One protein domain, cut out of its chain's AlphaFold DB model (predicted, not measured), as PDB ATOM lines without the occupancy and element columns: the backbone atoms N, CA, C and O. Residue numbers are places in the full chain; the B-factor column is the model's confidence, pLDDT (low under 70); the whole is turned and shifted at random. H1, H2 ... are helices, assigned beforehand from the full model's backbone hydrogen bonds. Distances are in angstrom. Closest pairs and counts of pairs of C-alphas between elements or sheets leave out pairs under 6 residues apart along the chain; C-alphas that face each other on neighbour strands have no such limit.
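What this domain is: This is residues 3 to 78 of the 78 residues of an uncharacterized protein of Plasmodium vinckei vinckei (UniProt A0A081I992). Three helices, H1, H3 and H4, lie side by side as a small bundle, their centres making a triangle, with H3 running opposite to the others. Short H2 sits near the beginning of H3. The printed part has 76 residues with four named helices, H1 to H4 in order, and no named strand: all helix, compact, radius of gyration of the C-alphas 12.0 A, spans 32 by 25 by 20 A.

How they stand to each other: H1, residues 3 to 13, touches H3, residues 45 to 61, closest at C-alphas 8 and 56, 7.3 A. H2, residues 23 to 28, is close to H3 but not clearly touching. H3 and H4, residues 65 to 77, form a helical hairpin, a shallow tilt of 20 degrees. Each O i to N i+4 pair is within hydrogen-bond range in H1, H2 and H3, and 7 of 9 in H4.

Where its parts are: H1 begins at C-alpha 3 (106.309, 96.051, -45.550); H3 measures 23.8 A. H4 ends at C-alpha 77 (111.795, 87.094, -28.016).

The domain as a whole: The printed part has no cut; H2 to H3 is a long link. Residues 3 to 4, 40 to 41 and 62 to 66 have pLDDT under 70.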
ATOM      1  N   TRP A   3     105.368  95.073 -46.125       55.97
ATOM      2  CA  TRP A   3     106.309  96.051 -45.550       55.97
ATOM      3  C   TRP A   3     105.786  96.890 -44.371       55.97
ATOM      4  O   TRP A   3     106.514  97.129 -43.410       55.97
ATOM      5  N   ILE A   4     104.516  97.306 -44.399       62.78
ATOM      6  CA  ILE A   4     103.924  98.166 -43.353       62.78
ATOM      7  C   ILE A   4     103.950  97.488 -41.972       62.78
ATOM      8  O   ILE A   4     104.002  98.167 -40.950       62.78
ATOM      9  N   ARG A   5     103.938  96.150 -41.924       74.62
ATOM     10  CA  ARG A   5     103.799  95.391 -40.676       74.62
ATOM     11  C   ARG A   5     105.130  94.999 -40.049       74.62
ATOM     12  O   ARG A   5     105.252  95.136 -38.839       74.62
ATOM     13  N   CYS A   6     106.151  94.669 -40.843       82.44
ATOM     14  CA  CYS A   6     107.527  94.591 -40.330       82.44
ATOM     15  C   CYS A   6     107.962  95.934 -39.728       82.44
ATOM     16  O   CYS A   6     108.587  95.970 -38.673       82.44
ATOM     17  N   LYS A   7     107.535  97.048 -40.342       87.75
ATOM     18  CA  LYS A   7     107.772  98.390 -39.803       87.75
ATOM     19  C   LYS A   7     107.169  98.575 -38.408       87.75
ATOM     20  O   LYS A   7     107.819  99.188 -37.575       87.75
ATOM     21  N   LEU A   8     105.982  98.027 -38.118       89.06
ATOM     22  CA  LEU A   8     105.398  98.110 -36.770       89.06
ATOM     23  C   LEU A   8     106.282  97.428 -35.722       89.06
ATOM     24  O   LEU A   8     106.574  98.049 -34.708       89.06
ATOM     25  N   PHE A   9     106.746  96.204 -35.991       89.81
ATOM     26  CA  PHE A   9     107.655  95.496 -35.086       89.81
ATOM     27  C   PHE A   9     108.968  96.260 -34.890       89.81
ATOM     28  O   PHE A   9     109.382  96.460 -33.754       89.81
ATOM     29  N   ILE A  10     109.570  96.771 -35.970       91.62
ATOM     30  CA  ILE A  10     110.805  97.570 -35.903       91.62
ATOM     31  C   ILE A  10     110.597  98.843 -35.074       91.62
ATOM     32  O   ILE A  10     111.419  99.155 -34.219       91.62
ATOM     33  N   GLU A  11     109.512  99.590 -35.298       91.88
ATOM     34  CA  GLU A  11     109.227 100.804 -34.523       91.88
ATOM     35  C   GLU A  11     109.005 100.494 -33.037       91.88
ATOM     36  O   GLU A  11     109.499 101.238 -32.185       91.88
ATOM     37  N   THR A  12     108.317  99.392 -32.717       91.25
ATOM     38  CA  THR A  12     108.154  98.930 -31.332       91.25
ATOM     39  C   THR A  12     109.495  98.512 -30.721       91.25
ATOM     40  O   THR A  12     109.783  98.889 -29.587       91.25
ATOM     41  N   ASP A  13     110.379  97.856 -31.474       92.69
ATOM     42  CA  ASP A  13     111.705  97.452 -30.986       92.69
ATOM     43  C   ASP A  13     112.611  98.620 -30.624       92.69
ATOM     44  O   ASP A  13     113.429  98.522 -29.711       92.69
ATOM     45  N   LYS A  14     112.421  99.784 -31.249       93.56
ATOM     46  CA  LYS A  14     113.191 100.974 -30.879       93.56
ATOM     47  C   LYS A  14     112.900 101.468 -29.455       93.56
ATOM     48  O   LYS A  14     113.613 102.371 -29.006       93.56
ATOM     49  N   PHE A  15     111.859 100.970 -28.778       92.88
ATOM     50  CA  PHE A  15     111.603 101.232 -27.357       92.88
ATOM     51  C   PHE A  15     112.458 100.361 -26.433       92.88
ATOM     52  O   PHE A  15     112.582 100.691 -25.259       92.88
ATOM     53  N   PHE A  16     113.094  99.308 -26.947       92.94
ATOM     54  CA  PHE A  16     113.890  98.371 -26.167       92.94
ATOM     55  C   PHE A  16     115.392  98.716 -26.183       92.94
ATOM     56  O   PHE A  16     115.951  99.322 -27.106       92.94
ATOM     57  N   LYS A  17     116.072  98.337 -25.105       92.62
ATOM     58  CA  LYS A  17     117.527  98.237 -24.960       92.62
ATOM     59  C   LYS A  17     117.799  96.832 -24.415       92.62
ATOM     60  O   LYS A  17     117.792  96.620 -23.205       92.62
ATOM     61  N   GLY A  18     117.961  95.863 -25.317       88.94
ATOM     62  CA  GLY A  18     117.925  94.444 -24.952       88.94
ATOM     63  C   GLY A  18     116.523  94.051 -24.473       88.94
ATOM     64  O   GLY A  18     115.548  94.350 -25.153       88.94
ATOM     65  N   LYS A  19     116.421  93.453 -23.282       88.06
ATOM     66  CA  LYS A  19     115.147  93.028 -22.663       88.06
ATOM     67  C   LYS A  19     114.466  94.103 -21.799       88.06
ATOM     68  O   LYS A  19     113.479  93.837 -21.119       88.06
ATOM     69  N   ILE A  20     115.009  95.324 -21.784       92.19
ATOM     70  CA  ILE A  20     114.532  96.422 -20.932       92.19
ATOM     71  C   ILE A  20     114.020  97.574 -21.797       92.19
ATOM     72  O   ILE A  20     114.615  97.908 -22.821       92.19
ATOM     73  N   ILE A  21     112.936  98.217 -21.376       91.25
ATOM     74  CA  ILE A  21     112.378  99.405 -22.012       91.25
ATOM     75  C   ILE A  21     113.233 100.641 -21.705       91.25
ATOM     76  O   ILE A  21     113.639 100.919 -20.576       91.25
ATOM     77  N   ARG A  22     113.475 101.446 -22.739       93.56
ATOM     78  CA  ARG A  22     114.065 102.780 -22.628       93.56
ATOM     79  C   ARG A  22     113.026 103.732 -22.040       93.56
ATOM     80  O   ARG A  22     112.265 104.343 -22.789       93.56
ATOM     81  N   VAL A  23     113.035 103.890 -20.718       89.69
ATOM     82  CA  VAL A  23     112.056 104.689 -19.954       89.69
ATOM     83  C   VAL A  23     111.823 106.085 -20.546       89.69
ATOM     84  O   VAL A  23     110.678 106.471 -20.742       89.69
ATOM     85  N   ASN A  24     112.872 106.816 -20.936       90.25
ATOM     86  CA  ASN A  24     112.716 108.156 -21.526       90.25
ATOM     87  C   ASN A  24     111.893 108.131 -22.819       90.25
ATOM     88  O   ASN A  24     111.001 108.951 -23.030       90.25
ATOM     89  N   LYS A  25     112.173 107.152 -23.685       90.44
ATOM     90  CA  LYS A  25     111.448 106.989 -24.942       90.44
ATOM     91  C   LYS A  25     110.025 106.508 -24.694       90.44
ATOM     92  O   LYS A  25     109.106 106.973 -25.362       90.44
ATOM     93  N   PHE A  26     109.844 105.629 -23.715       89.00
ATOM     94  CA  PHE A  26     108.529 105.186 -23.290       89.00
ATOM     95  C   PHE A  26     107.678 106.374 -22.809       89.00
ATOM     96  O   PHE A  26     106.653 106.706 -23.394       89.00
ATOM     97  N   ASN A  27     108.175 107.138 -21.843       87.69
ATOM     98  CA  ASN A  27     107.455 108.288 -21.299       87.69
ATOM     99  C   ASN A  27     107.118 109.334 -22.376       87.69
ATOM    100  O   ASN A  27     106.010 109.861 -22.386       87.69
ATOM    101  N   SER A  28     108.009 109.559 -23.352       90.38
ATOM    102  CA  SER A  28     107.741 110.483 -24.470       90.38
ATOM    103  C   SER A  28     106.572 110.063 -25.372       90.38
ATOM    104  O   SER A  28     105.997 110.888 -26.075       90.38
ATOM    105  N   SER A  29     106.220 108.776 -25.379       89.69
ATOM    106  CA  SER A  29     105.147 108.205 -26.198       89.69
ATOM    107  C   SER A  29     104.035 107.576 -25.354       89.69
ATOM    108  O   SER A  29     103.236 106.803 -25.886       89.69
ATOM    109  N   ILE A  30     103.962 107.913 -24.060       86.38
ATOM    110  CA  ILE A  30     103.051 107.296 -23.088       86.38
ATOM    111  C   ILE A  30     101.597 107.318 -23.567       86.38
ATOM    112  O   ILE A  30     100.892 106.315 -23.471       86.38
ATOM    113  N   ASN A  31     101.173 108.417 -24.196       89.25
ATOM    114  CA  ASN A  31      99.810 108.620 -24.694       89.25
ATOM    115  C   ASN A  31      99.354 107.533 -25.686       89.25
ATOM    116  O   ASN A  31      98.157 107.287 -25.815       89.25
ATOM    117  N   LEU A  32     100.280 106.843 -26.363       87.19
ATOM    118  CA  LEU A  32      99.950 105.787 -27.325       87.19
ATOM    119  C   LEU A  32      99.448 104.498 -26.658       87.19
ATOM    120  O   LEU A  32      98.685 103.740 -27.265       87.19
ATOM    121  N   TYR A  33      99.887 104.221 -25.432       86.25
ATOM    122  CA  TYR A  33      99.633 102.955 -24.734       86.25
ATOM    123  C   TYR A  33      99.236 103.125 -23.270       86.25
ATOM    124  O   TYR A  33      99.059 102.133 -22.568       86.25
ATOM    125  N   HIS A  34      99.009 104.357 -22.821       85.00
ATOM    126  CA  HIS A  34      98.522 104.660 -21.479       85.00
ATOM    127  C   HIS A  34      97.236 103.887 -21.146       85.00
ATOM    128  O   HIS A  34      97.133 103.270 -20.092       85.00
ATOM    129  N   GLN A  35      96.301 103.808 -22.102       86.62
ATOM    130  CA  GLN A  35      95.055 103.035 -21.981       86.62
ATOM    131  C   GLN A  35      95.256 101.521 -21.773       86.62
ATOM    132  O   GLN A  35      94.315 100.804 -21.445       86.62
ATOM    133  N   TYR A  36      96.467 101.016 -22.003       86.69
ATOM    134  CA  TYR A  36      96.817  99.608 -21.846       86.69
ATOM    135  C   TYR A  36      97.588  99.323 -20.556       86.69
ATOM    136  O   TYR A  36      97.845  98.154 -20.269       86.69
ATOM    137  N   CYS A  37      97.924 100.351 -19.771       79.81
ATOM    138  CA  CYS A  37      98.548 100.179 -18.465       79.81
ATOM    139  C   CYS A  37      97.528  99.684 -17.439       79.81
ATOM    140  O   CYS A  37      96.419 100.209 -17.316       79.81
ATOM    141  N   ARG A  38      97.923  98.678 -16.661       71.69
ATOM    142  CA  ARG A  38      97.110  98.172 -15.558       71.69
ATOM    143  C   ARG A  38      97.164  99.196 -14.419       71.69
ATOM    144  O   ARG A  38      98.242  99.578 -13.981       71.69
ATOM    145  N   ASN A  39      96.006  99.672 -13.967       72.19
ATOM    146  CA  ASN A  39      95.869 100.656 -12.880       72.19
ATOM    147  C   ASN A  39      96.564 102.013 -13.130       72.19
ATOM    148  O   ASN A  39      96.917 102.701 -12.174       72.19
ATOM    149  N   GLY A  40      96.799 102.390 -14.395       65.81
ATOM    150  CA  GLY A  40      97.457 103.657 -14.752       65.81
ATOM    151  C   GLY A  40      98.932 103.754 -14.343       65.81
ATOM    152  O   GLY A  40      99.523 104.825 -14.456       65.81
ATOM    153  N   LYS A  41      99.534 102.653 -13.874       65.62
ATOM    154  CA  LYS A  41     100.933 102.594 -13.444       65.62
ATOM    155  C   LYS A  41     101.758 101.764 -14.431       65.62
ATOM    156  O   LYS A  41     101.297 100.757 -14.962       65.62
ATOM    157  N   TYR A  42     102.966 102.249 -14.701       76.06
ATOM    158  CA  TYR A  42     103.988 101.670 -15.586       76.06
ATOM    159  C   TYR A  42     105.342 101.663 -14.859       76.06
ATOM    160  O   TYR A  42     106.394 102.005 -15.404       76.06
ATOM    161  N   SER A  43     105.268 101.332 -13.572       77.25
ATOM    162  CA  SER A  43     106.321 101.447 -12.565       77.25
ATOM    163  C   SER A  43     107.465 100.461 -12.768       77.25
ATOM    164  O   SER A  43     108.576 100.721 -12.314       77.25
ATOM    165  N   ASN A  44     107.216  99.340 -13.449       87.31
ATOM    166  CA  ASN A  44     108.234  98.333 -13.724       87.31
ATOM    167  C   ASN A  44     108.323  97.985 -15.220       87.31
ATOM    168  O   ASN A  44     107.409  98.232 -16.007       87.31
ATOM    169  N   ASN A  45     109.451  97.387 -15.606       89.62
ATOM    170  CA  ASN A  45     109.740  97.014 -16.990       89.62
ATOM    171  C   ASN A  45     108.656  96.106 -17.602       89.62
ATOM    172  O   ASN A  45     108.270  96.297 -18.749       89.62
ATOM    173  N   ASN A  46     108.117  95.160 -16.829       88.25
ATOM    174  CA  ASN A  46     107.121  94.202 -17.319       88.25
ATOM    175  C   ASN A  46     105.777  94.873 -17.633       88.25
ATOM    176  O   ASN A  46     105.133  94.531 -18.621       88.25
ATOM    177  N   GLU A  47     105.362  95.856 -16.833       89.19
ATOM    178  CA  GLU A  47     104.180  96.682 -17.103       89.19
ATOM    179  C   GLU A  47     104.359  97.494 -18.387       89.19
ATOM    180  O   GLU A  47     103.444  97.554 -19.212       89.19
ATOM    181  N   GLN A  48     105.550  98.059 -18.597       90.19
ATOM    182  CA  GLN A  48     105.877  98.818 -19.806       90.19
ATOM    183  C   GLN A  48     105.876  97.925 -21.054       90.19
ATOM    184  O   GLN A  48     105.259  98.277 -22.063       90.19
ATOM    185  N   ILE A  49     106.498  96.743 -20.971       91.38
ATOM    186  CA  ILE A  49     106.467  95.727 -22.031       91.38
ATOM    187  C   ILE A  49     105.022  95.313 -22.312       91.38
ATOM    188  O   ILE A  49     104.603  95.317 -23.464       91.38
ATOM    189  N   SER A  50     104.232  95.022 -21.279       89.81
ATOM    190  CA  SER A  50     102.830  94.622 -21.427       89.81
ATOM    191  C   SER A  50     101.993  95.695 -22.139       89.81
ATOM    192  O   SER A  50     101.261  95.385 -23.082       89.81
ATOM    193  N   ALA A  51     102.151  96.970 -21.769       91.12
ATOM    194  CA  ALA A  51     101.440  98.080 -22.400       91.12
ATOM    195  C   ALA A  51     101.832  98.270 -23.879       91.12
ATOM    196  O   ALA A  51     100.958  98.407 -24.742       91.12
ATOM    197  N   LEU A  52     103.134  98.230 -24.188       91.69
ATOM    198  CA  LEU A  52     103.647  98.327 -25.560       91.69
ATOM    199  C   LEU A  52     103.218  97.135 -26.420       91.69
ATOM    200  O   LEU A  52     102.731  97.325 -27.537       91.69
ATOM    201  N   SER A  53     103.332  95.919 -25.889       91.56
ATOM    202  CA  SER A  53     102.909  94.691 -26.559       91.56
ATOM    203  C   SER A  53     101.410  94.704 -26.830       91.56
ATOM    204  O   SER A  53     100.981  94.367 -27.932       91.56
ATOM    205  N   ARG A  54     100.592  95.188 -25.889       91.06
ATOM    206  CA  ARG A  54      99.147  95.342 -26.105       91.06
ATOM    207  C   ARG A  54      98.832  96.390 -27.173       91.06
ATOM    208  O   ARG A  54      97.949  96.163 -27.997       91.06
ATOM    209  N   HIS A  55      99.570  97.497 -27.229       91.25
ATOM    210  CA  HIS A  55      99.426  98.481 -28.305       91.25
ATOM    211  C   HIS A  55      99.776  97.904 -29.680       91.25
ATOM    212  O   HIS A  55      99.013  98.073 -30.638       91.25
ATOM    213  N   LEU A  56     100.901  97.191 -29.777       91.50
ATOM    214  CA  LEU A  56     101.316  96.498 -30.995       91.50
ATOM    215  C   LEU A  56     100.250  95.487 -31.426       91.50
ATOM    216  O   LEU A  56      99.807  95.503 -32.576       91.50
ATOM    217  N   PHE A  57      99.771  94.678 -30.485       89.88
ATOM    218  CA  PHE A  57      98.707  93.711 -30.705       89.88
ATOM    219  C   PHE A  57      97.437  94.356 -31.270       89.88
ATOM    220  O   PHE A  57      96.891  93.880 -32.263       89.88
ATOM    221  N   MET A  58      96.985  95.478 -30.704       88.00
ATOM    222  CA  MET A  58      95.789  96.180 -31.184       88.00
ATOM    223  C   MET A  58      95.966  96.741 -32.601       88.00
ATOM    224  O   MET A  58      95.041  96.659 -33.416       88.00
ATOM    225  N   LYS A  59      97.162  97.242 -32.939       86.69
ATOM    226  CA  LYS A  59      97.493  97.657 -34.312       86.69
ATOM    227  C   LYS A  59      97.497  96.479 -35.290       86.69
ATOM    228  O   LYS A  59      97.031  96.632 -36.419       86.69
ATOM    229  N   LEU A  60      97.966  95.307 -34.861       84.69
ATOM    230  CA  LEU A  60      97.975  94.087 -35.673       84.69
ATOM    231  C   LEU A  60      96.574  93.473 -35.827       84.69
ATOM    232  O   LEU A  60      96.215  93.079 -36.939       84.69
ATOM    233  N   LYS A  61      95.755  93.450 -34.765       75.88
ATOM    234  CA  LYS A  61      94.390  92.888 -34.752       75.88
ATOM    235  C   LYS A  61      93.461  93.592 -35.734       75.88
ATOM    236  O   LYS A  61      92.668  92.931 -36.398       75.88
ATOM    237  N   LYS A  62      93.624  94.907 -35.916       68.69
ATOM    238  CA  LYS A  62      92.917  95.674 -36.959       68.69
ATOM    239  C   LYS A  62      93.175  95.130 -38.380       68.69
ATOM    240  O   LYS A  62      92.517  95.552 -39.322       68.69
ATOM    241  N   SER A  63      94.125  94.205 -38.556       63.62
ATOM    242  CA  SER A  63      94.709  93.863 -39.851       63.62
ATOM    243  C   SER A  63      94.658  92.377 -40.281       63.62
ATOM    244  O   SER A  63      95.208  92.094 -41.348       63.62
ATOM    245  N   ARG A  64      93.952  91.484 -39.540       64.88
ATOM    246  CA  ARG A  64      93.631  90.029 -39.770       64.88
ATOM    247  C   ARG A  64      94.228  89.052 -38.728       64.88
ATOM    248  O   ARG A  64      95.281  89.313 -38.159       64.88
ATOM    249  N   ASN A  65      93.599  87.877 -38.560       66.31
ATOM    250  CA  ASN A  65      94.020  86.799 -37.638       66.31
ATOM    251  C   ASN A  65      95.420  86.207 -37.924       66.31
ATOM    252  O   ASN A  65      96.074  85.704 -37.022       66.31
ATOM    253  N   GLN A  66      95.946  86.293 -39.143       69.06
ATOM    254  CA  GLN A  66      97.262  85.714 -39.470       69.06
ATOM    255  C   GLN A  66      98.455  86.355 -38.724       69.06
ATOM    256  O   GLN A  66      99.567  85.843 -38.783       69.06
ATOM    257  N   TYR A  67      98.244  87.471 -38.016       74.81
ATOM    258  CA  TYR A  67      99.292  88.174 -37.269       74.81
ATOM    259  C   TYR A  67      99.435  87.740 -35.812       74.81
ATOM    260  O   TYR A  67     100.379  88.178 -35.157       74.81
ATOM    261  N   TYR A  68      98.558  86.856 -35.323       80.19
ATOM    262  CA  TYR A  68      98.688  86.282 -33.983       80.19
ATOM    263  C   TYR A  68     100.010  85.528 -33.825       80.19
ATOM    264  O   TYR A  68     100.736  85.814 -32.884       80.19
ATOM    265  N   GLY A  69     100.367  84.662 -34.783       83.81
ATOM    266  CA  GLY A  69     101.608  83.880 -34.719       83.81
ATOM    267  C   GLY A  69     102.875  84.743 -34.706       83.81
ATOM    268  O   GLY A  69     103.776  84.526 -33.901       83.81
ATOM    269  N   TYR A  70     102.927  85.783 -35.545       85.69
ATOM    270  CA  TYR A  70     104.058  86.719 -35.550       85.69
ATOM    271  C   TYR A  70     104.134  87.541 -34.262       85.69
ATOM    272  O   TYR A  70     105.222  87.781 -33.749       85.69
ATOM    273  N   PHE A  71     102.985  87.957 -33.722       89.50
ATOM    274  CA  PHE A  71     102.937  88.659 -32.445       89.50
ATOM    275  C   PHE A  71     103.398  87.772 -31.283       89.50
ATOM    276  O   PHE A  71     104.159  88.238 -30.442       89.50
ATOM    277  N   THR A  72     102.983  86.504 -31.237       88.69
ATOM    278  CA  THR A  72     103.421  85.579 -30.183       88.69
ATOM    279  C   THR A  72     104.909  85.281 -30.289       88.69
ATOM    280  O   THR A  72     105.588  85.312 -29.274       88.69
ATOM    281  N   MET A  73     105.435  85.090 -31.504       89.38
ATOM    282  CA  MET A  73     106.875  84.910 -31.719       89.38
ATOM    283  C   MET A  73     107.672  86.138 -31.263       89.38
ATOM    284  O   MET A  73     108.671  85.999 -30.569       89.38
ATOM    285  N   TYR A  74     107.195  87.341 -31.597       89.50
ATOM    286  CA  TYR A  74     107.772  88.598 -31.119       89.50
ATOM    287  C   TYR A  74     107.764  88.699 -29.590       89.50
ATOM    288  O   TYR A  74     108.760  89.088 -28.993       89.50
ATOM    289  N   LEU A  75     106.644  88.350 -28.952       88.88
ATOM    290  CA  LEU A  75     106.517  88.421 -27.501       88.88
ATOM    291  C   LEU A  75     107.431  87.411 -26.793       88.88
ATOM    292  O   LEU A  75     107.911  87.713 -25.714       88.88
ATOM    293  N   SER A  76     107.680  86.241 -27.391       89.50
ATOM    294  CA  SER A  76     108.615  85.242 -26.856       89.50
ATOM    295  C   SER A  76     110.086  85.663 -26.940       89.50
ATOM    296  O   SER A  76     110.893  85.175 -26.155       89.50
ATOM    297  N   ASP A  77     110.441  86.535 -27.887       88.06
ATOM    298  CA  ASP A  77     111.795  87.094 -28.016       88.06
ATOM    299  C   ASP A  77     112.116  88.127 -26.919       88.06
ATOM    300  O   ASP A  77     113.270  88.249 -26.498       88.06
ATOM    301  N   LYS A  78     111.103  88.868 -26.448       85.44
ATOM    302  CA  LYS A  78     111.259  89.930 -25.440       85.44
ATOM    303  C   LYS A  78     111.273  89.390 -24.016       85.44
ATOM    304  O   LYS A  78     112.244  89.731 -23.295       85.44
TER     305      LYS A  78